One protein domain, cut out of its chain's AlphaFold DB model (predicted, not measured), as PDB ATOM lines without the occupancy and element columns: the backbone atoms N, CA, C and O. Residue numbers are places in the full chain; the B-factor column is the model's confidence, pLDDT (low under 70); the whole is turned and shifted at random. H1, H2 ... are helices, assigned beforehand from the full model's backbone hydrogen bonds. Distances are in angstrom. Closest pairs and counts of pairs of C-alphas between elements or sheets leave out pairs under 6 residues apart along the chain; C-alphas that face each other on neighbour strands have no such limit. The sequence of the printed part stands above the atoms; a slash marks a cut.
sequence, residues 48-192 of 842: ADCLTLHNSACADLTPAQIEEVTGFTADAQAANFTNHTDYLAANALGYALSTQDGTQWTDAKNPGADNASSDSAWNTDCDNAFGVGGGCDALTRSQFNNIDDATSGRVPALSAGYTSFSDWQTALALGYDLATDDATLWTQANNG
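This is residues 48 to 192 of the 842 residues of an uncharacterized protein of Rhizobiales bacterium TMED162 (UniProt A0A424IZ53). Nine mostly short helices are strung one after another along a long, narrow rod, and the helices that touch are mostly crossed rather than side by side. H1, H2 and H3 make a small cluster at one end, H4, H5 and H6 lie in the middle, and H7 and H8 lead on to H9 at the other end. The printed part has 145 residues with nine named helices, H1 to H9 in that order, and no named strand; the class is all helix, with 87 residues in the helices. The whole is loose, with a radius of gyration of the C-alphas of 19.6 A, and spans 68 by 25 by 24 A.

The longest helix is H2, residues 63 to 78, 22.1 A from first to last C-alpha; C-alpha 63 is at (34.354, 38.192, 31.318). Before it comes H1, residues 48 to 54, and after it H3, residues 84 to 92. H4 holds residues 99 to 109 and measures 15.3 A; H5 holds residues 120 to 130 and measures 16.2 A. H6 holds residues 141 to 147, its first C-alpha at (37.462, 5.667, 44.554). H7 holds residues 154 to 160 and H8 residues 165 to 172. H9, residues 180 to 190, measures 15.3 A and ends with C-alpha 190 at (21.739, -21.648, 48.855).

With residues 66 to 73 alone, H2 touches H1 at a steep tilt of 53 degrees, opposite ways; the closest C-alphas, of Cys 50 and Val 69, are 6.3 A apart. With residues 72 to 77 alone, H2 touches H3, the closest C-alphas being those of Thr 73 and His 84, 4.8 A. H1 and H3 touch about perpendicular, at 80 degrees, with C-alphas 49 and 85 closest at 5.3 A. H3 and H4 are close but not clearly touching, with C-alphas 90 and 105 closest at 6.6 A. H6 only just touches H4 and only just touches H5, with 3 pairs of C-alphas within 8 A each; the closest are C-alphas 108 and 144, 6.9 A, and 126 and 147, 7.3 A. H4 and H5 are apart. H5 touches H8 at a steep tilt of 46 degrees, the same way, with C-alphas 129 and 166 closest at 5.6 A. H7 and H8 touch, with C-alphas 154 and 165 closest at 4.9 A. H9 touches no helix but is near H7 and H8. Each O i to N i+4 pair is within hydrogen-bond range in H1, H2, H3, H4, H6, H7, H8 and H9; in H5 6 of 7 are.

The two C-alphas farthest apart, of Pro 63 and Gly 192, are 68.6 A apart. The printed part has no cut, and no link is long. The mean pLDDT of the printed part is 82.7; residues 111 to 120 are under 70.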
ATOM      1  N   ALA A  48      26.247  25.236  35.738       71.31
ATOM      2  CA  ALA A  48      26.574  24.484  36.950       71.31
ATOM      3  C   ALA A  48      27.944  24.888  37.534       71.31
ATOM      4  O   ALA A  48      28.065  25.078  38.744       71.31
ATOM      5  N   ASP A  49      28.955  25.078  36.682       80.75
ATOM      6  CA  ASP A  49      30.308  25.471  37.098       80.75
ATOM      7  C   ASP A  49      30.348  26.933  37.562       80.75
ATOM      8  O   ASP A  49      30.959  27.231  38.587       80.75
ATOM      9  N   CYS A  50      29.627  27.830  36.882       82.75
ATOM     10  CA  CYS A  50      29.435  29.221  37.300       82.75
ATOM     11  C   CYS A  50      28.772  29.316  38.685       82.75
ATOM     12  O   CYS A  50      29.229  30.075  39.549       82.75
ATOM     13  N   LEU A  51      27.743  28.495  38.933       80.19
ATOM     14  CA  LEU A  51      27.085  28.427  40.235       80.19
ATOM     15  C   LEU A  51      28.016  27.840  41.310       80.19
ATOM     16  O   LEU A  51      28.042  28.339  42.431       80.19
ATOM     17  N   THR A  52      28.825  26.834  40.977       82.69
ATOM     18  CA  THR A  52      29.734  26.189  41.939       82.69
ATOM     19  C   THR A  52      30.941  27.065  42.302       82.69
ATOM     20  O   THR A  52      31.310  27.139  43.473       82.69
ATOM     21  N   LEU A  53      31.538  27.766  41.331       82.88
ATOM     22  CA  LEU A  53      32.724  28.613  41.537       82.88
ATOM     23  C   LEU A  53      32.387  30.017  42.069       82.88
ATOM     24  O   LEU A  53      33.177  30.602  42.814       82.88
ATOM     25  N   HIS A  54      31.226  30.573  41.705       84.88
ATOM     26  CA  HIS A  54      30.881  31.971  41.996       84.88
ATOM     27  C   HIS A  54      29.460  32.191  42.550       84.88
ATOM     28  O   HIS A  54      29.080  33.337  42.802       84.88
ATOM     29  N   ASN A  55      28.669  31.133  42.778       83.31
ATOM     30  CA  ASN A  55      27.302  31.203  43.320       83.31
ATOM     31  C   ASN A  55      26.380  32.167  42.539       83.31
ATOM     32  O   ASN A  55      25.576  32.892  43.125       83.31
ATOM     33  N   SER A  56      26.541  32.213  41.212       82.06
ATOM     34  CA  SER A  56      25.782  33.051  40.268       82.06
ATOM     35  C   SER A  56      25.619  32.322  38.928       82.06
ATOM     36  O   SER A  56      26.437  31.463  38.601       82.06
ATOM     37  N   ALA A  57      24.590  32.651  38.141       81.00
ATOM     38  CA  ALA A  57      24.453  32.125  36.778       81.00
ATOM     39  C   ALA A  57      25.556  32.698  35.870       81.00
ATOM     40  O   ALA A  57      26.022  33.816  36.106       81.00
ATOM     41  N   CYS A  58      25.958  31.993  34.805       77.06
ATOM     42  CA  CYS A  58      27.052  32.477  33.953       77.06
ATOM     43  C   CYS A  58      26.748  33.828  33.285       77.06
ATOM     44  O   CYS A  58      27.664  34.604  33.018       77.06
ATOM     45  N   ALA A  59      25.468  34.119  33.032       79.44
ATOM     46  CA  ALA A  59      25.015  35.390  32.469       79.44
ATOM     47  C   ALA A  59      25.284  36.606  33.382       79.44
ATOM     48  O   ALA A  59      25.356  37.728  32.881       79.44
ATOM     49  N   ASP A  60      25.459  36.384  34.690       80.31
ATOM     50  CA  ASP A  60      25.716  37.424  35.695       80.31
ATOM     51  C   ASP A  60      27.220  37.598  36.009       80.31
ATOM     52  O   ASP A  60      27.598  38.461  36.806       80.31
ATOM     53  N   LEU A  61      28.096  36.791  35.397       81.31
ATOM     54  CA  LEU A  61      29.542  36.823  35.628       81.31
ATOM     55  C   LEU A  61      30.272  37.839  34.741       81.31
ATOM     56  O   LEU A  61      29.898  38.116  33.600       81.31
ATOM     57  N   THR A  62      31.387  38.371  35.248       81.31
ATOM     58  CA  THR A  62      32.287  39.205  34.436       81.31
ATOM     59  C   THR A  62      33.081  38.360  33.426       81.31
ATOM     60  O   THR A  62      33.324  37.179  33.676       81.31
ATOM     61  N   PRO A  63      33.579  38.941  32.313       75.88
ATOM     62  CA  PRO A  63      34.354  38.192  31.318       75.88
ATOM     63  C   PRO A  63      35.571  37.440  31.880       75.88
ATOM     64  O   PRO A  63      35.866  36.348  31.413       75.88
ATOM     65  N   ALA A  64      36.236  37.985  32.907       73.31
ATOM     66  CA  ALA A  64      37.367  37.326  33.565       73.31
ATOM     67  C   ALA A  64      36.938  36.101  34.395       73.31
ATOM     68  O   ALA A  64      37.641  35.099  34.407       73.31
ATOM     69  N   GLN A  65      35.767  36.154  35.037       80.69
ATOM     70  CA  GLN A  65      35.184  35.005  35.744       80.69
ATOM     71  C   GLN A  65      34.692  33.934  34.760       80.69
ATOM     72  O   GLN A  65      34.822  32.747  35.027       80.69
ATOM     73  N   ILE A  66      34.180  34.330  33.590       79.19
ATOM     74  CA  ILE A  66      33.829  33.380  32.520       79.19
ATOM     75  C   ILE A  66      35.091  32.694  31.967       79.19
ATOM     76  O   ILE A  66      35.063  31.492  31.711       79.19
ATOM     77  N   GLU A  67      36.204  33.418  31.814       79.56
ATOM     78  CA  GLU A  67      37.501  32.848  31.417       79.56
ATOM     79  C   GLU A  67      38.062  31.890  32.489       79.56
ATOM     80  O   GLU A  67      38.508  30.796  32.150       79.56
ATOM     81  N   GLU A  68      37.949  32.245  33.776       80.75
ATOM     82  CA  GLU A  68      38.304  31.389  34.921       80.75
ATOM     83  C   GLU A  68      37.473  30.093  34.954       80.75
ATOM     84  O   GLU A  68      38.047  29.002  34.976       80.75
ATOM     85  N   VAL A  69      36.139  30.193  34.863       82.94
ATOM     86  CA  VAL A  69      35.239  29.031  34.752       82.94
ATOM     87  C   VAL A  69      35.622  28.173  33.546       82.94
ATOM     88  O   VAL A  69      35.801  26.969  33.693       82.94
ATOM     89  N   THR A  70      35.826  28.779  32.370       82.38
ATOM     90  CA  THR A  70      36.198  28.049  31.144       82.38
ATOM     91  C   THR A  70      37.522  27.296  31.306       82.38
ATOM     92  O   THR A  70      37.634  26.168  30.829       82.38
ATOM     93  N   GLY A  71      38.506  27.881  32.000       83.19
ATOM     94  CA  GLY A  71      39.767  27.218  32.335       83.19
ATOM     95  C   GLY A  71      39.559  25.993  33.229       83.19
ATOM     96  O   GLY A  71      39.983  24.894  32.874       83.19
ATOM     97  N   PHE A  72      38.825  26.150  34.333       84.94
ATOM     98  CA  PHE A  72      38.515  25.049  35.250       84.94
ATOM     99  C   PHE A  72      37.671  23.932  34.610       84.94
ATOM    100  O   PHE A  72      37.909  22.753  34.887       84.94
ATOM    101  N   THR A  73      36.717  24.272  33.733       85.06
ATOM    102  CA  THR A  73      35.955  23.296  32.939       85.06
ATOM    103  C   THR A  73      36.864  22.567  31.940       85.06
ATOM    104  O   THR A  73      36.743  21.353  31.790       85.06
ATOM    105  N   ALA A  74      37.790  23.272  31.279       83.62
ATOM    106  CA  ALA A  74      38.721  22.676  30.319       83.62
ATOM    107  C   ALA A  74      39.738  21.734  30.988       83.62
ATOM    108  O   ALA A  74      39.986  20.649  30.461       83.62
ATOM    109  N   ASP A  75      40.269  22.095  32.159       86.06
ATOM    110  CA  ASP A  75      41.150  21.230  32.955       86.06
ATOM    111  C   ASP A  75      40.417  19.958  33.420       86.06
ATOM    112  O   ASP A  75      40.958  18.852  33.326       86.06
ATOM    113  N   ALA A  76      39.157  20.089  33.853       86.38
ATOM    114  CA  ALA A  76      38.302  18.955  34.203       86.38
ATOM    115  C   ALA A  76      38.050  18.031  32.995       86.38
ATOM    116  O   ALA A  76      38.226  16.817  33.102       86.38
ATOM    117  N   GLN A  77      37.732  18.595  31.826       86.25
ATOM    118  CA  GLN A  77      37.506  17.836  30.589       86.25
ATOM    119  C   GLN A  77      38.777  17.170  30.046       86.25
ATOM    120  O   GLN A  77      38.718  16.032  29.583       86.25
ATOM    121  N   ALA A  78      39.944  17.813  30.159       87.19
ATOM    122  CA  ALA A  78      41.236  17.203  29.824       87.19
ATOM    123  C   ALA A  78      41.592  16.018  30.749       87.19
ATOM    124  O   ALA A  78      42.335  15.111  30.363       87.19
ATOM    125  N   ALA A  79      41.033  16.009  31.960       88.50
ATOM    126  CA  ALA A  79      41.105  14.910  32.911       88.50
ATOM    127  C   ALA A  79      39.926  13.914  32.807       88.50
ATOM    128  O   ALA A  79      39.807  13.066  33.681       88.50
ATOM    129  N   ASN A  80      39.104  13.957  31.748       88.50
ATOM    130  CA  ASN A  80      37.922  13.102  31.511       88.50
ATOM    131  C   ASN A  80      36.724  13.294  32.472       88.50
ATOM    132  O   ASN A  80      35.810  12.474  32.477       88.50
ATOM    133  N   PHE A  81      36.662  14.387  33.235       87.44
ATOM    134  CA  PHE A  81      35.436  14.793  33.939       87.44
ATOM    135  C   PHE A  81      34.506  15.574  32.993       87.44
ATOM    136  O   PHE A  81      34.943  16.170  32.011       87.44
ATOM    137  N   THR A  82      33.201  15.596  33.270       86.31
ATOM    138  CA  THR A  82      32.206  16.248  32.390       86.31
ATOM    139  C   THR A  82      32.348  17.774  32.407       86.31
ATOM    140  O   THR A  82      32.267  18.434  31.366       86.31
ATOM    141  N   ASN A  83      32.552  18.331  33.601       86.56
ATOM    142  CA  ASN A  83      32.768  19.747  33.881       86.56
ATOM    143  C   ASN A  83      33.448  19.901  35.263       86.56
ATOM    144  O   ASN A  83      33.790  18.901  35.903       86.56
ATOM    145  N   HIS A  84      33.686  21.127  35.734       84.75
ATOM    146  CA  HIS A  84      34.383  21.348  37.006       84.75
ATOM    147  C   HIS A  84      33.549  20.923  38.227       84.75
ATOM    148  O   HIS A  84      34.090  20.373  39.187       84.75
ATOM    149  N   THR A  85      32.230  21.121  38.182       86.88
ATOM    150  CA  THR A  85      31.291  20.689  39.233       86.88
ATOM    151  C   THR A  85      31.310  19.167  39.409       86.88
ATOM    152  O   THR A  85      31.351  18.669  40.532       86.88
ATOM    153  N   ASP A  86      31.347  18.433  38.295       85.25
ATOM    154  CA  ASP A  86      31.470  16.974  38.243       85.25
ATOM    155  C   ASP A  86      32.803  16.487  38.835       85.25
ATOM    156  O   ASP A  86      32.822  15.548  39.630       85.25
ATOM    157  N   TYR A  87      33.911  17.175  38.532       89.31
ATOM    158  CA  TYR A  87      35.190  16.925  39.200       89.31
ATOM    159  C   TYR A  87      35.112  17.177  40.715       89.31
ATOM    160  O   TYR A  87      35.619  16.369  41.489       89.31
ATOM    161  N   LEU A  88      34.474  18.257  41.175       88.94
ATOM    162  CA  LEU A  88      34.371  18.547  42.610       88.94
ATOM    163  C   LEU A  88      33.539  17.498  43.367       88.94
ATOM    164  O   LEU A  88      33.903  17.144  44.492       88.94
ATOM    165  N   ALA A  89      32.487  16.957  42.744       86.81
ATOM    166  CA  ALA A  89      31.734  15.820  43.278       86.81
ATOM    167  C   ALA A  89      32.617  14.561  43.401       86.81
ATOM    168  O   ALA A  89      32.679  13.950  44.469       86.81
ATOM    169  N   ALA A  90      33.379  14.232  42.354       88.12
ATOM    170  CA  ALA A  90      34.316  13.108  42.362       88.12
ATOM    171  C   ALA A  90      35.450  13.288  43.393       88.12
ATOM    172  O   ALA A  90      35.818  12.367  44.123       88.12
ATOM    173  N   ASN A  91      35.996  14.497  43.515       91.00
ATOM    174  CA  ASN A  91      37.081  14.814  44.441       91.00
ATOM    175  C   ASN A  91      36.647  14.677  45.909       91.00
ATOM    176  O   ASN A  91      37.432  14.216  46.740       91.00
ATOM    177  N   ALA A  92      35.379  14.966  46.230       89.62
ATOM    178  CA  ALA A  92      34.805  14.679  47.549       89.62
ATOM    179  C   ALA A  92      34.783  13.170  47.887       89.62
ATOM    180  O   ALA A  92      34.811  12.801  49.061       89.62
ATOM    181  N   LEU A  93      34.799  12.306  46.865       89.56
ATOM    182  CA  LEU A  93      34.872  10.842  46.951       89.56
ATOM    183  C   LEU A  93      36.300  10.291  46.720       89.56
ATOM    184  O   LEU A  93      36.515   9.076  46.689       89.56
ATOM    185  N   GLY A  94      37.303  11.170  46.615       89.88
ATOM    186  CA  GLY A  94      38.722  10.805  46.538       89.88
ATOM    187  C   GLY A  94      39.260  10.506  45.134       89.88
ATOM    188  O   GLY A  94      40.310   9.862  45.031       89.88
ATOM    189  N   TYR A  95      38.570  10.956  44.080       91.44
ATOM    190  CA  TYR A  95      39.064  10.961  42.698       91.44
ATOM    191  C   TYR A  95      39.833  12.266  42.415       91.44
ATOM    192  O   TYR A  95      39.282  13.360  42.505       91.44
ATOM    193  N   ALA A  96      41.119  12.166  42.090       92.19
ATOM    194  CA  ALA A  96      41.985  13.307  41.804       92.19
ATOM    195  C   ALA A  96      41.798  13.837  40.370       92.19
ATOM    196  O   ALA A  96      41.373  13.111  39.473       92.19
ATOM    197  N   LEU A  97      42.200  15.088  40.125       89.50
ATOM    198  CA  LEU A  97      42.182  15.697  38.790       89.50
ATOM    199  C   LEU A  97      43.251  15.062  37.880       89.50
ATOM    200  O   LEU A  97      44.372  15.555  37.757       89.50
ATOM    201  N   SER A  98      42.920  13.920  37.279       92.56
ATOM    202  CA  SER A  98      43.775  13.183  36.349       92.56
ATOM    203  C   SER A  98      42.936  12.352  35.383       92.56
ATOM    204  O   SER A  98      41.872  11.866  35.756       92.56
ATOM    205  N   THR A  99      43.443  12.129  34.168       88.19
ATOM    206  CA  THR A  99      42.761  11.346  33.122       88.19
ATOM    207  C   THR A  99      42.388   9.928  33.575       88.19
ATOM    208  O   THR A  99      41.365   9.408  33.147       88.19
ATOM    209  N   GLN A 100      43.189   9.308  34.454       86.62
ATOM    210  CA  GLN A 100      42.881   7.992  35.025       86.62
ATOM    211  C   GLN A 100      41.652   8.062  35.936       86.62
ATOM    212  O   GLN A 100      40.669   7.372  35.688       86.62
ATOM    213  N   ASP A 101      41.695   8.909  36.965       87.75
ATOM    214  CA  ASP A 101      40.613   9.014  37.948       87.75
ATOM    215  C   ASP A 101      39.314   9.569  37.327       87.75
ATOM    216  O   ASP A 101      38.236   9.170  37.753       87.75
ATOM    217  N   GLY A 102      39.380  10.427  36.300       85.12
ATOM    218  CA  GLY A 102      38.185  10.898  35.582       85.12
ATOM    219  C   GLY A 102      37.582   9.872  34.620       85.12
ATOM    220  O   GLY A 102      36.360   9.833  34.465       85.12
ATOM    221  N   THR A 103      38.393   8.973  34.045       86.31
ATOM    222  CA  THR A 103      37.867   7.757  33.400       86.31
ATOM    223  C   THR A 103      37.169   6.879  34.437       86.31
ATOM    224  O   THR A 103      35.980   6.629  34.277       86.31
ATOM    225  N   GLN A 104      37.821   6.551  35.561       84.00
ATOM    226  CA  GLN A 104      37.197   5.741  36.620       84.00
ATOM    227  C   GLN A 104      35.917   6.373  37.192       84.00
ATOM    228  O   GLN A 104      34.973   5.664  37.514       84.00
ATOM    229  N   TRP A 105      35.850   7.702  37.300       87.06
ATOM    230  CA  TRP A 105      34.637   8.419  37.707       87.06
ATOM    231  C   TRP A 105      33.529   8.365  36.644       87.06
ATOM    232  O   TRP A 105      32.342   8.299  36.968       87.06
ATOM    233  N   THR A 106      33.896   8.375  35.363       84.88
ATOM    234  CA  THR A 106      32.950   8.169  34.258       84.88
ATOM    235  C   THR A 106      32.396   6.744  34.272       84.88
ATOM    236  O   THR A 106      31.182   6.576  34.121       84.88
ATOM    237  N   ASP A 107      33.248   5.757  34.551       80.69
ATOM    238  CA  ASP A 107      32.869   4.353  34.721       80.69
ATOM    239  C   ASP A 107      32.003   4.161  35.978       80.69
ATOM    240  O   ASP A 107      30.994   3.469  35.922       80.69
ATOM    241  N   ALA A 108      32.300   4.845  37.089       82.00
ATOM    242  CA  ALA A 108      31.480   4.810  38.303       82.00
ATOM    243  C   ALA A 108      30.076   5.412  38.105       82.00
ATOM    244  O   ALA A 108      29.111   4.914  38.678       82.00
ATOM    245  N   LYS A 109      29.930   6.443  37.261       81.50
ATOM    246  CA  LYS A 109      28.617   7.010  36.893       81.50
ATOM    247  C   LYS A 109      27.856   6.188  35.852       81.50
ATOM    248  O   LYS A 109      26.630   6.247  35.815       81.50
ATOM    249  N   ASN A 110      28.556   5.455  34.985       74.69
ATOM    250  CA  ASN A 110      27.960   4.609  33.945       74.69
ATOM    251  C   ASN A 110      28.581   3.196  33.950       74.69
ATOM    252  O   ASN A 110      29.202   2.789  32.961       74.69
ATOM    253  N   PRO A 111      28.419   2.431  35.044       67.75
ATOM    254  CA  PRO A 111      29.116   1.165  35.218       67.75
ATOM    255  C   PRO A 111      28.666   0.143  34.170       67.75
ATOM    256  O   PRO A 111      27.475  -0.120  34.000       67.75
ATOM    257  N   GLY A 112      29.637  -0.429  33.452       61.47
ATOM    258  CA  GLY A 112      29.397  -1.386  32.366       61.47
ATOM    259  C   GLY A 112      29.212  -0.789  30.962       61.47
ATOM    260  O   GLY A 112      28.804  -1.526  30.063       61.47
ATOM    261  N   ALA A 113      29.531   0.494  30.738       58.78
ATOM    262  CA  ALA A 113      29.398   1.165  29.432       58.78
ATOM    263  C   ALA A 113      30.035   0.399  28.248       58.78
ATOM    264  O   ALA A 113      29.456   0.354  27.159       58.78
ATOM    265  N   ASP A 114      31.165  -0.275  28.476       54.47
ATOM    266  CA  ASP A 114      31.884  -1.075  27.473       54.47
ATOM    267  C   ASP A 114      31.162  -2.372  27.056       54.47
ATOM    268  O   ASP A 114      31.553  -3.012  26.077       54.47
ATOM    269  N   ASN A 115      30.112  -2.782  27.778       47.97
ATOM    270  CA  ASN A 115      29.459  -4.081  27.598       47.97
ATOM    271  C   ASN A 115      27.920  -3.996  27.552       47.97
ATOM    272  O   ASN A 115      27.215  -4.828  28.113       47.97
ATOM    273  N   ALA A 116      27.408  -2.994  26.829       36.91
ATOM    274  CA  ALA A 116      26.034  -2.910  26.308       36.91
ATOM    275  C   ALA A 116      24.863  -2.979  27.318       36.91
ATOM    276  O   ALA A 116      23.709  -3.112  26.900       36.91
ATOM    277  N   SER A 117      25.114  -2.816  28.617       41.12
ATOM    278  CA  SER A 117      24.070  -2.666  29.628       41.12
ATOM    279  C   SER A 117      24.420  -1.569  30.634       41.12
ATOM    280  O   SER A 117      25.321  -1.709  31.454       41.12
ATOM    281  N   SER A 118      23.629  -0.491  30.624       48.09
ATOM    282  CA  SER A 118      23.460   0.395  31.781       48.09
ATOM    283  C   SER A 118      22.670  -0.376  32.847       48.09
ATOM    284  O   SER A 118      21.455  -0.212  32.987       48.09
ATOM    285  N   ASP A 119      23.334  -1.350  33.464       57.66
ATOM    286  CA  ASP A 119      22.677  -2.431  34.188       57.66
ATOM    287  C   ASP A 119      22.323  -1.997  35.611       57.66
ATOM    288  O   ASP A 119      23.199  -1.676  36.418       57.66
ATOM    289  N   SER A 120      21.035  -2.043  35.955       65.44
ATOM    290  CA  SER A 120      20.573  -1.768  37.321       65.44
ATOM    291  C   SER A 120      21.215  -2.705  38.350       65.44
ATOM    292  O   SER A 120      21.318  -2.345  39.525       65.44
ATOM    293  N   ALA A 121      21.703  -3.873  37.916       72.62
ATOM    294  CA  ALA A 121      22.455  -4.798  38.751       72.62
ATOM    295  C   ALA A 121      23.812  -4.241  39.233       72.62
ATOM    296  O   ALA A 121      24.200  -4.555  40.353       72.62
ATOM    297  N   TRP A 122      24.514  -3.395  38.462       78.50
ATOM    298  CA  TRP A 122      25.780  -2.784  38.911       78.50
ATOM    299  C   TRP A 122      25.555  -1.819  40.079       78.50
ATOM    300  O   TRP A 122      26.184  -1.965  41.123       78.50
ATOM    301  N   ASN A 123      24.607  -0.887  39.941       78.50
ATOM    302  CA  ASN A 123      24.264   0.035  41.028       78.50
ATOM    303  C   ASN A 123      23.702  -0.711  42.249       78.50
ATOM    304  O   ASN A 123      24.039  -0.360  43.373       78.50
ATOM    305  N   THR A 124      22.943  -1.792  42.037       80.06
ATOM    306  CA  THR A 124      22.480  -2.673  43.125       80.06
ATOM    307  C   THR A 124      23.649  -3.352  43.855       80.06
ATOM    308  O   THR A 124      23.635  -3.428  45.081       80.06
ATOM    309  N   ASP A 125      24.672  -3.830  43.138       80.06
ATOM    310  CA  ASP A 125      25.889  -4.389  43.746       80.06
ATOM    311  C   ASP A 125      26.684  -3.323  44.523       80.06
ATOM    312  O   ASP A 125      27.126  -3.589  45.640       80.06
ATOM    313  N   CYS A 126      26.816  -2.110  43.976       81.88
ATOM    314  CA  CYS A 126      27.488  -0.980  44.626       81.88
ATOM    315  C   CYS A 126      26.788  -0.509  45.909       81.88
ATOM    316  O   CYS A 126      27.455  -0.324  46.933       81.88
ATOM    317  N   ASP A 127      25.459  -0.383  45.880       83.06
ATOM    318  CA  ASP A 127      24.649  -0.055  47.055       83.06
ATOM    319  C   ASP A 127      24.775  -1.160  48.128       83.06
ATOM    320  O   ASP A 127      25.063  -0.882  49.296       83.06
ATOM    321  N   ASN A 128      24.641  -2.436  47.737       81.88
ATOM    322  CA  ASN A 128      24.675  -3.572  48.667       81.88
ATOM    323  C   ASN A 128      26.058  -3.824  49.293       81.88
ATOM    324  O   ASN A 128      26.132  -4.144  50.479       81.88
ATOM    325  N   ALA A 129      27.151  -3.690  48.531       78.44
ATOM    326  CA  ALA A 129      28.505  -4.007  48.999       78.44
ATOM    327  C   ALA A 129      28.990  -3.090  50.138       78.44
ATOM    328  O   ALA A 129      29.824  -3.496  50.950       78.44
ATOM    329  N   PHE A 130      28.470  -1.858  50.210       79.31
ATOM    330  CA  PHE A 130      28.886  -0.859  51.201       79.31
ATOM    331  C   PHE A 130      27.736  -0.241  52.012       79.31
ATOM    332  O   PHE A 130      27.996   0.576  52.896       79.31
ATOM    333  N   GLY A 131      26.483  -0.632  51.760       76.62
ATOM    334  CA  GLY A 131      25.307  -0.125  52.473       76.62
ATOM    335  C   GLY A 131      25.013   1.356  52.212       76.62
ATOM    336  O   GLY A 131      24.362   2.005  53.033       76.62
ATOM    337  N   VAL A 132      25.520   1.897  51.103       73.81
ATOM    338  CA  VAL A 132      25.181   3.240  50.620       73.81
ATOM    339  C   VAL A 132      23.942   3.158  49.731       73.81
ATOM    340  O   VAL A 132      23.633   2.101  49.196       73.81
ATOM    341  N   GLY A 133      23.208   4.259  49.600       70.62
ATOM    342  CA  GLY A 133      22.145   4.374  48.606       70.62
ATOM    343  C   GLY A 133      22.489   5.494  47.640       70.62
ATOM    344  O   GLY A 133      22.561   6.648  48.065       70.62
ATOM    345  N   GLY A 134      22.691   5.161  46.369       73.75
ATOM    346  CA  GLY A 134      22.942   6.148  45.319       73.75
ATOM    347  C   GLY A 134      23.467   5.586  43.999       73.75
ATOM    348  O   GLY A 134      23.341   6.273  42.994       73.75
ATOM    349  N   GLY A 135      23.978   4.353  43.978       80.38
ATOM    350  CA  GLY A 135      24.706   3.783  42.846       80.38
ATOM    351  C   GLY A 135      26.226   3.843  43.019       80.38
ATOM    352  O   GLY A 135      26.754   4.232  44.065       80.38
ATOM    353  N   CYS A 136      26.954   3.409  41.989       82.81
ATOM    354  CA  CYS A 136      28.414   3.304  42.034       82.81
ATOM    355  C   CYS A 136      29.132   4.668  42.126       82.81
ATOM    356  O   CYS A 136      30.245   4.734  42.647       82.81
ATOM    357  N   ASP A 137      28.484   5.760  41.716       82.12
ATOM    358  CA  ASP A 137      28.958   7.142  41.838       82.12
ATOM    359  C   ASP A 137      28.783   7.741  43.245       82.12
ATOM    360  O   ASP A 137      29.328   8.804  43.529       82.12
ATOM    361  N   ALA A 138      28.107   7.045  44.166       85.25
ATOM    362  CA  ALA A 138      28.108   7.384  45.592       85.25
ATOM    363  C   ALA A 138      29.310   6.791  46.364       85.25
ATOM    364  O   ALA A 138      29.491   7.083  47.550       85.25
ATOM    365  N   LEU A 139      30.126   5.944  45.722       86.25
ATOM    366  CA  LEU A 139      31.261   5.261  46.348       86.25
ATOM    367  C   LEU A 139      32.558   6.072  46.267       86.25
ATOM    368  O   LEU A 139      32.863   6.717  45.264       86.25
ATOM    369  N   THR A 140      33.397   5.957  47.303       89.69
ATOM    370  CA  THR A 140      34.778   6.455  47.213       89.69
ATOM    371  C   THR A 140      35.570   5.688  46.156       89.69
ATOM    372  O   THR A 140      35.322   4.500  45.932       89.69
ATOM    373  N   ARG A 141      36.596   6.314  45.562       85.94
ATOM    374  CA  ARG A 141      37.462   5.667  44.554       85.94
ATOM    375  C   ARG A 141      38.001   4.302  45.003       85.94
ATOM    376  O   ARG A 141      38.044   3.359  44.222       85.94
ATOM    377  N   SER A 142      38.373   4.162  46.277       85.88
ATOM    378  CA  SER A 142      38.829   2.889  46.856       85.88
ATOM    379  C   SER A 142      37.740   1.816  46.962       85.88
ATOM    380  O   SER A 142      38.058   0.632  46.902       85.88
ATOM    381  N   GLN A 143      36.478   2.212  47.139       87.00
ATOM    382  CA  GLN A 143      35.339   1.294  47.189       87.00
ATOM    383  C   GLN A 143      34.922   0.861  45.782       87.00
ATOM    384  O   GLN A 143      34.750  -0.331  45.557       87.00
ATOM    385  N   PHE A 144      34.844   1.793  44.824       86.06
ATOM    386  CA  PHE A 144      34.556   1.460  43.426       86.06
ATOM    387  C   PHE A 144      35.617   0.512  42.843       86.06
ATOM    388  O   PHE A 144      35.272  -0.561  42.355       86.06
ATOM    389  N   ASN A 145      36.907   0.820  43.035       84.62
ATOM    390  CA  ASN A 145      38.015  -0.043  42.603       84.62
ATOM    391  C   ASN A 145      38.002  -1.448  43.234       84.62
ATOM    392  O   ASN A 145      38.633  -2.349  42.697       84.62
ATOM    393  N   ASN A 146      37.320  -1.659  44.368       83.88
ATOM    394  CA  ASN A 146      37.159  -2.994  44.952       83.88
ATOM    395  C   ASN A 146      36.120  -3.834  44.188       83.88
ATOM    396  O   ASN A 146      36.296  -5.041  44.044       83.88
ATOM    397  N   ILE A 147      35.061  -3.191  43.686       83.81
ATOM    398  CA  ILE A 147      33.993  -3.826  42.901       83.81
ATOM    399  C   ILE A 147      34.436  -4.029  41.448       83.81
ATOM    400  O   ILE A 147      34.129  -5.062  40.859       83.81
ATOM    401  N   ASP A 148      35.180  -3.081  40.880       82.31
ATOM    402  CA  ASP A 148      35.665  -3.132  39.494       82.31
ATOM    403  C   ASP A 148      36.995  -3.904  39.322       82.31
ATOM    404  O   ASP A 148      37.533  -4.006  38.223       82.31
ATOM    405  N   ASP A 149      37.550  -4.490  40.393       82.81
ATOM    406  CA  ASP A 149      38.833  -5.194  40.306       82.81
ATOM    407  C   ASP A 149      38.784  -6.361  39.294       82.81
ATOM    408  O   ASP A 149      38.001  -7.308  39.410       82.81
ATOM    409  N   ALA A 150      39.674  -6.331  38.301       78.56
ATOM    410  CA  ALA A 150      39.711  -7.321  37.222       78.56
ATOM    411  C   ALA A 150      40.097  -8.748  37.676       78.56
ATOM    412  O   ALA A 150      40.031  -9.683  36.876       78.56
ATOM    413  N   THR A 151      40.515  -8.930  38.933       80.62
ATOM    414  CA  THR A 151      40.929 -10.213  39.527       80.62
ATOM    415  C   THR A 151      40.061 -10.659  40.706       80.62
ATOM    416  O   THR A 151      39.890 -11.864  40.885       80.62
ATOM    417  N   SER A 152      39.474  -9.728  41.468       79.69
ATOM    418  CA  SER A 152      38.624 -10.023  42.634       79.69
ATOM    419  C   SER A 152      37.316  -9.223  42.711       79.69
ATOM    420  O   SER A 152      36.703  -9.167  43.773       79.69
ATOM    421  N   GLY A 153      36.907  -8.571  41.625       82.88
ATOM    422  CA  GLY A 153      35.696  -7.758  41.538       82.88
ATOM    423  C   GLY A 153      34.463  -8.511  41.024       82.88
ATOM    424  O   GLY A 153      34.421  -9.743  40.918       82.88
ATOM    425  N   ARG A 154      33.447  -7.737  40.637       85.25
ATOM    426  CA  ARG A 154      32.150  -8.191  40.117       85.25
ATOM    427  C   ARG A 154      32.275  -9.073  38.877       85.25
ATOM    428  O   ARG A 154      31.604 -10.098  38.789       85.25
ATOM    429  N   VAL A 155      33.121  -8.690  37.918       83.69
ATOM    430  CA  VAL A 155      33.273  -9.427  36.652       83.69
ATOM    431  C   VAL A 155      33.856 -10.835  36.887       83.69
ATOM    432  O   VAL A 155      33.232 -11.797  36.429       83.69
ATOM    433  N   PRO A 156      34.957 -11.015  37.650       84.88
ATOM    434  CA  PRO A 156      35.397 -12.332  38.119       84.88
ATOM    435  C   PRO A 156      34.321 -13.135  38.863       84.88
ATOM    436  O   PRO A 156      34.133 -14.311  38.553       84.88
ATOM    437  N   ALA A 157      33.583 -12.519  39.796       87.25
ATOM    438  CA  ALA A 157      32.551 -13.203  40.583       87.25
ATOM    439  C   ALA A 157      31.416 -13.777  39.711       87.25
ATOM    440  O   ALA A 157      31.088 -14.964  39.808       87.25
ATOM    441  N   LEU A 158      30.860 -12.970  38.803       86.62
ATOM    442  CA  LEU A 158      29.819 -13.425  37.876       86.62
ATOM    443  C   LEU A 158      30.352 -14.472  36.883       86.62
ATOM    444  O   LEU A 158      29.652 -15.432  36.568       86.62
ATOM    445  N   SER A 159      31.605 -14.334  36.431       87.19
ATOM    446  CA  SER A 159      32.263 -15.305  35.540       87.19
ATOM    447  C   SER A 159      32.531 -16.658  36.220       87.19
ATOM    448  O   SER A 159      32.442 -17.705  35.579       87.19
ATOM    449  N   ALA A 160      32.805 -16.661  37.530       87.88
ATOM    450  CA  ALA A 160      32.911 -17.888  38.318       87.88
ATOM    451  C   ALA A 160      31.548 -18.585  38.504       87.88
ATOM    452  O   ALA A 160      31.513 -19.807  38.624       87.88
ATOM    453  N   GLY A 161      30.440 -17.834  38.475       88.94
ATOM    454  CA  GLY A 161      29.071 -18.355  38.564       88.94
ATOM    455  C   GLY A 161      28.284 -17.913  39.802       88.94
ATOM    456  O   GLY A 161      27.230 -18.486  40.074       88.94
ATOM    457  N   TYR A 162      28.771 -16.921  40.555       90.25
ATOM    458  CA  TYR A 162      28.002 -16.286  41.631       90.25
ATOM    459  C   TYR A 162      26.870 -15.422  41.060       90.25
ATOM    460  O   TYR A 162      26.942 -14.954  39.923       90.25
ATOM    461  N   THR A 163      25.811 -15.200  41.841       88.00
ATOM    462  CA  THR A 163      24.615 -14.478  41.361       88.00
ATOM    463  C   THR A 163      24.768 -12.955  41.375       88.00
ATOM    464  O   THR A 163      24.055 -12.259  40.655       88.00
ATOM    465  N   SER A 164      25.682 -12.437  42.198       85.88
ATOM    466  CA  SER A 164      25.992 -11.013  42.362       85.88
ATOM    467  C   SER A 164      27.368 -10.850  43.027       85.88
ATOM    468  O   SER A 164      27.957 -11.833  43.490       85.88
ATOM    469  N   PHE A 165      27.890  -9.625  43.106       84.88
ATOM    470  CA  PHE A 165      29.138  -9.366  43.833       84.88
ATOM    471  C   PHE A 165      28.951  -9.542  45.348       84.88
ATOM    472  O   PHE A 165      29.793 -10.148  46.009       84.88
ATOM    473  N   SER A 166      27.813  -9.096  45.888       85.12
ATOM    474  CA  SER A 166      27.472  -9.257  47.313       85.12
ATOM    475  C   SER A 166      27.268 -10.732  47.721       85.12
ATOM    476  O   SER A 166      27.680 -11.155  48.806       85.12
ATOM    477  N   ASP A 167      26.705 -11.548  46.822       87.25
ATOM    478  CA  ASP A 167      26.595 -13.006  46.977       87.25
ATOM    479  C   ASP A 167      27.981 -13.667  47.071       87.25
ATOM    480  O   ASP A 167      28.246 -14.435  47.998       87.25
ATOM    481  N   TRP A 168      28.910 -13.286  46.187       89.88
ATOM    482  CA  TRP A 168      30.300 -13.735  46.276       89.88
ATOM    483  C   TRP A 168      30.999 -13.272  47.562       89.88
ATOM    484  O   TRP A 168      31.643 -14.090  48.213       89.88
ATOM    485  N   GLN A 169      30.849 -12.012  47.985       87.81
ATOM    486  CA  GLN A 169      31.428 -11.532  49.251       87.81
ATOM    487  C   GLN A 169      30.931 -12.349  50.459       87.81
ATOM    488  O   GLN A 169      31.705 -12.660  51.369       87.81
ATOM    489  N   THR A 170      29.653 -12.742  50.447       89.12
ATOM    490  CA  THR A 170      29.055 -13.612  51.472       89.12
ATOM    491  C   THR A 170      29.665 -15.017  51.441       89.12
ATOM    492  O   THR A 170      30.000 -15.571  52.491       89.12
ATOM    493  N   ALA A 171      29.877 -15.575  50.247       90.94
ATOM    494  CA  ALA A 171      30.530 -16.868  50.059       90.94
ATOM    495  C   ALA A 171      32.015 -16.839  50.483       90.94
ATOM    496  O   ALA A 171      32.486 -17.735  51.186       90.94
ATOM    497  N   LEU A 172      32.746 -15.776  50.140       90.25
ATOM    498  CA  LEU A 172      34.154 -15.582  50.495       90.25
ATOM    499  C   LEU A 172      34.354 -15.559  52.017       90.25
ATOM    500  O   LEU A 172      35.275 -16.194  52.532       90.25
ATOM    501  N   ALA A 173      33.448 -14.914  52.761       90.06
ATOM    502  CA  ALA A 173      33.458 -14.913  54.227       90.06
ATOM    503  C   ALA A 173      33.292 -16.319  54.853       90.06
ATOM    504  O   ALA A 173      33.636 -16.526  56.019       90.06
ATOM    505  N   LEU A 174      32.795 -17.290  54.079       92.56
ATOM    506  CA  LEU A 174      32.642 -18.702  54.447       92.56
ATOM    507  C   LEU A 174      33.704 -19.615  53.789       92.56
ATOM    508  O   LEU A 174      33.669 -20.837  53.976       92.56
ATOM    509  N   GLY A 175      34.679 -19.040  53.078       92.06
ATOM    510  CA  GLY A 175      35.803 -19.755  52.470       92.06
ATOM    511  C   GLY A 175      35.489 -20.431  51.133       92.06
ATOM    512  O   GLY A 175      36.053 -21.489  50.857       92.06
ATOM    513  N   TYR A 176      34.574 -19.862  50.342       93.25
ATOM    514  CA  TYR A 176      34.372 -20.218  48.935       93.25
ATOM    515  C   TYR A 176      35.108 -19.193  48.054       93.25
ATOM    516  O   TYR A 176      34.802 -18.000  48.107       93.25
ATOM    517  N   ASP A 177      36.086 -19.648  47.274       91.94
ATOM    518  CA  ASP A 177      36.973 -18.794  46.471       91.94
ATOM    519  C   ASP A 177      36.399 -18.496  45.067       91.94
ATOM    520  O   ASP A 177      35.387 -19.057  44.653       91.94
ATOM    521  N   LEU A 178      37.075 -17.643  44.283       88.75
ATOM    522  CA  LEU A 178      36.746 -17.353  42.872       88.75
ATOM    523  C   LEU A 178      37.081 -18.523  41.921       88.75
ATOM    524  O   LEU A 178      37.853 -18.388  40.972       88.75
ATOM    525  N   ALA A 179      36.486 -19.687  42.177       90.19
ATOM    526  CA  ALA A 179      36.558 -20.880  41.344       90.19
ATOM    527  C   ALA A 179      35.146 -21.357  40.974       90.19
ATOM    528  O   ALA A 179      34.227 -21.310  41.788       90.19
ATOM    529  N   THR A 180      34.967 -21.869  39.755       90.31
ATOM    530  CA  THR A 180      33.653 -22.338  39.274       90.31
ATOM    531  C   THR A 180      33.091 -23.498  40.100       90.31
ATOM    532  O   THR A 180      31.880 -23.577  40.315       90.31
ATOM    533  N   ASP A 181      33.955 -24.371  40.623       91.19
ATOM    534  CA  ASP A 181      33.552 -25.463  41.517       91.19
ATOM    535  C   ASP A 181      33.032 -24.928  42.866       91.19
ATOM    536  O   ASP A 181      32.030 -25.422  43.388       91.19
ATOM    537  N   ASP A 182      33.645 -23.865  43.392       93.62
ATOM    538  CA  ASP A 182      33.253 -23.207  44.642       93.62
ATOM    539  C   ASP A 182      31.941 -22.434  44.488       93.62
ATOM    540  O   ASP A 182      31.049 -22.582  45.324       93.62
ATOM    541  N   ALA A 183      31.767 -21.701  43.384       90.56
ATOM    542  CA  ALA A 183      30.496 -21.072  43.024       90.56
ATOM    543  C   ALA A 183      29.371 -22.115  42.867       90.56
ATOM    544  O   ALA A 183      28.238 -21.908  43.309       90.56
ATOM    545  N   THR A 184      29.697 -23.284  42.305       92.56
ATOM    546  CA  THR A 184      28.765 -24.412  42.157       92.56
ATOM    547  C   THR A 184      28.392 -25.035  43.510       92.56
ATOM    548  O   THR A 184      27.221 -25.357  43.734       92.56
ATOM    549  N   LEU A 185      29.347 -25.186  44.436       91.62
ATOM    550  CA  LEU A 185      29.086 -25.648  45.807       91.62
ATOM    551  C   LEU A 185      28.270 -24.622  46.608       91.62
ATOM    552  O   LEU A 185      27.284 -24.995  47.242       91.62
ATOM    553  N   TRP A 186      28.618 -23.338  46.524       93.62
ATOM    554  CA  TRP A 186      27.875 -22.242  47.150       93.62
ATOM    555  C   TRP A 186      26.428 -22.161  46.644       93.62
ATOM    556  O   TRP A 186      25.486 -22.043  47.432       93.62
ATOM    557  N   THR A 187      26.231 -22.333  45.334       92.31
ATOM    558  CA  THR A 187      24.898 -22.426  44.726       92.31
ATOM    559  C   THR A 187      24.101 -23.588  45.323       92.31
ATOM    560  O   THR A 187      22.941 -23.403  45.686       92.31
ATOM    561  N   GLN A 188      24.714 -24.767  45.505       89.81
ATOM    562  CA  GLN A 188      24.065 -25.927  46.140       89.81
ATOM    563  C   GLN A 188      23.705 -25.690  47.617       89.81
ATOM    564  O   GLN A 188      22.708 -26.240  48.090       89.81
ATOM    565  N   ALA A 189      24.486 -24.875  48.334       89.69
ATOM    566  CA  ALA A 189      24.217 -24.493  49.721       89.69
ATOM    567  C   ALA A 189      23.045 -23.502  49.860       89.69
ATOM    568  O   ALA A 189      22.365 -23.506  50.888       89.69
ATOM    569  N   ASN A 190      22.783 -22.681  48.835       87.81
ATOM    570  CA  ASN A 190      21.739 -21.648  48.855       87.81
ATOM    571  C   ASN A 190      20.436 -22.048  48.149       87.81
ATOM    572  O   ASN A 190      19.364 -21.614  48.559       87.81
ATOM    573  N   ASN A 191      20.495 -22.887  47.112       85.00
ATOM    574  CA  ASN A 191      19.321 -23.257  46.313       85.00
ATOM    575  C   ASN A 191      18.530 -24.468  46.858       85.00
ATOM    576  O   ASN A 191      17.553 -24.885  46.239       85.00
ATOM    577  N   GLY A 192      18.957 -25.053  47.984       79.00
ATOM    578  CA  GLY A 192      18.315 -26.225  48.593       79.00
ATOM    579  C   GLY A 192      18.641 -27.574  47.936       79.00
ATOM    580  O   GLY A 192      17.940 -28.549  48.200       79.00
TER     581      GLY A 192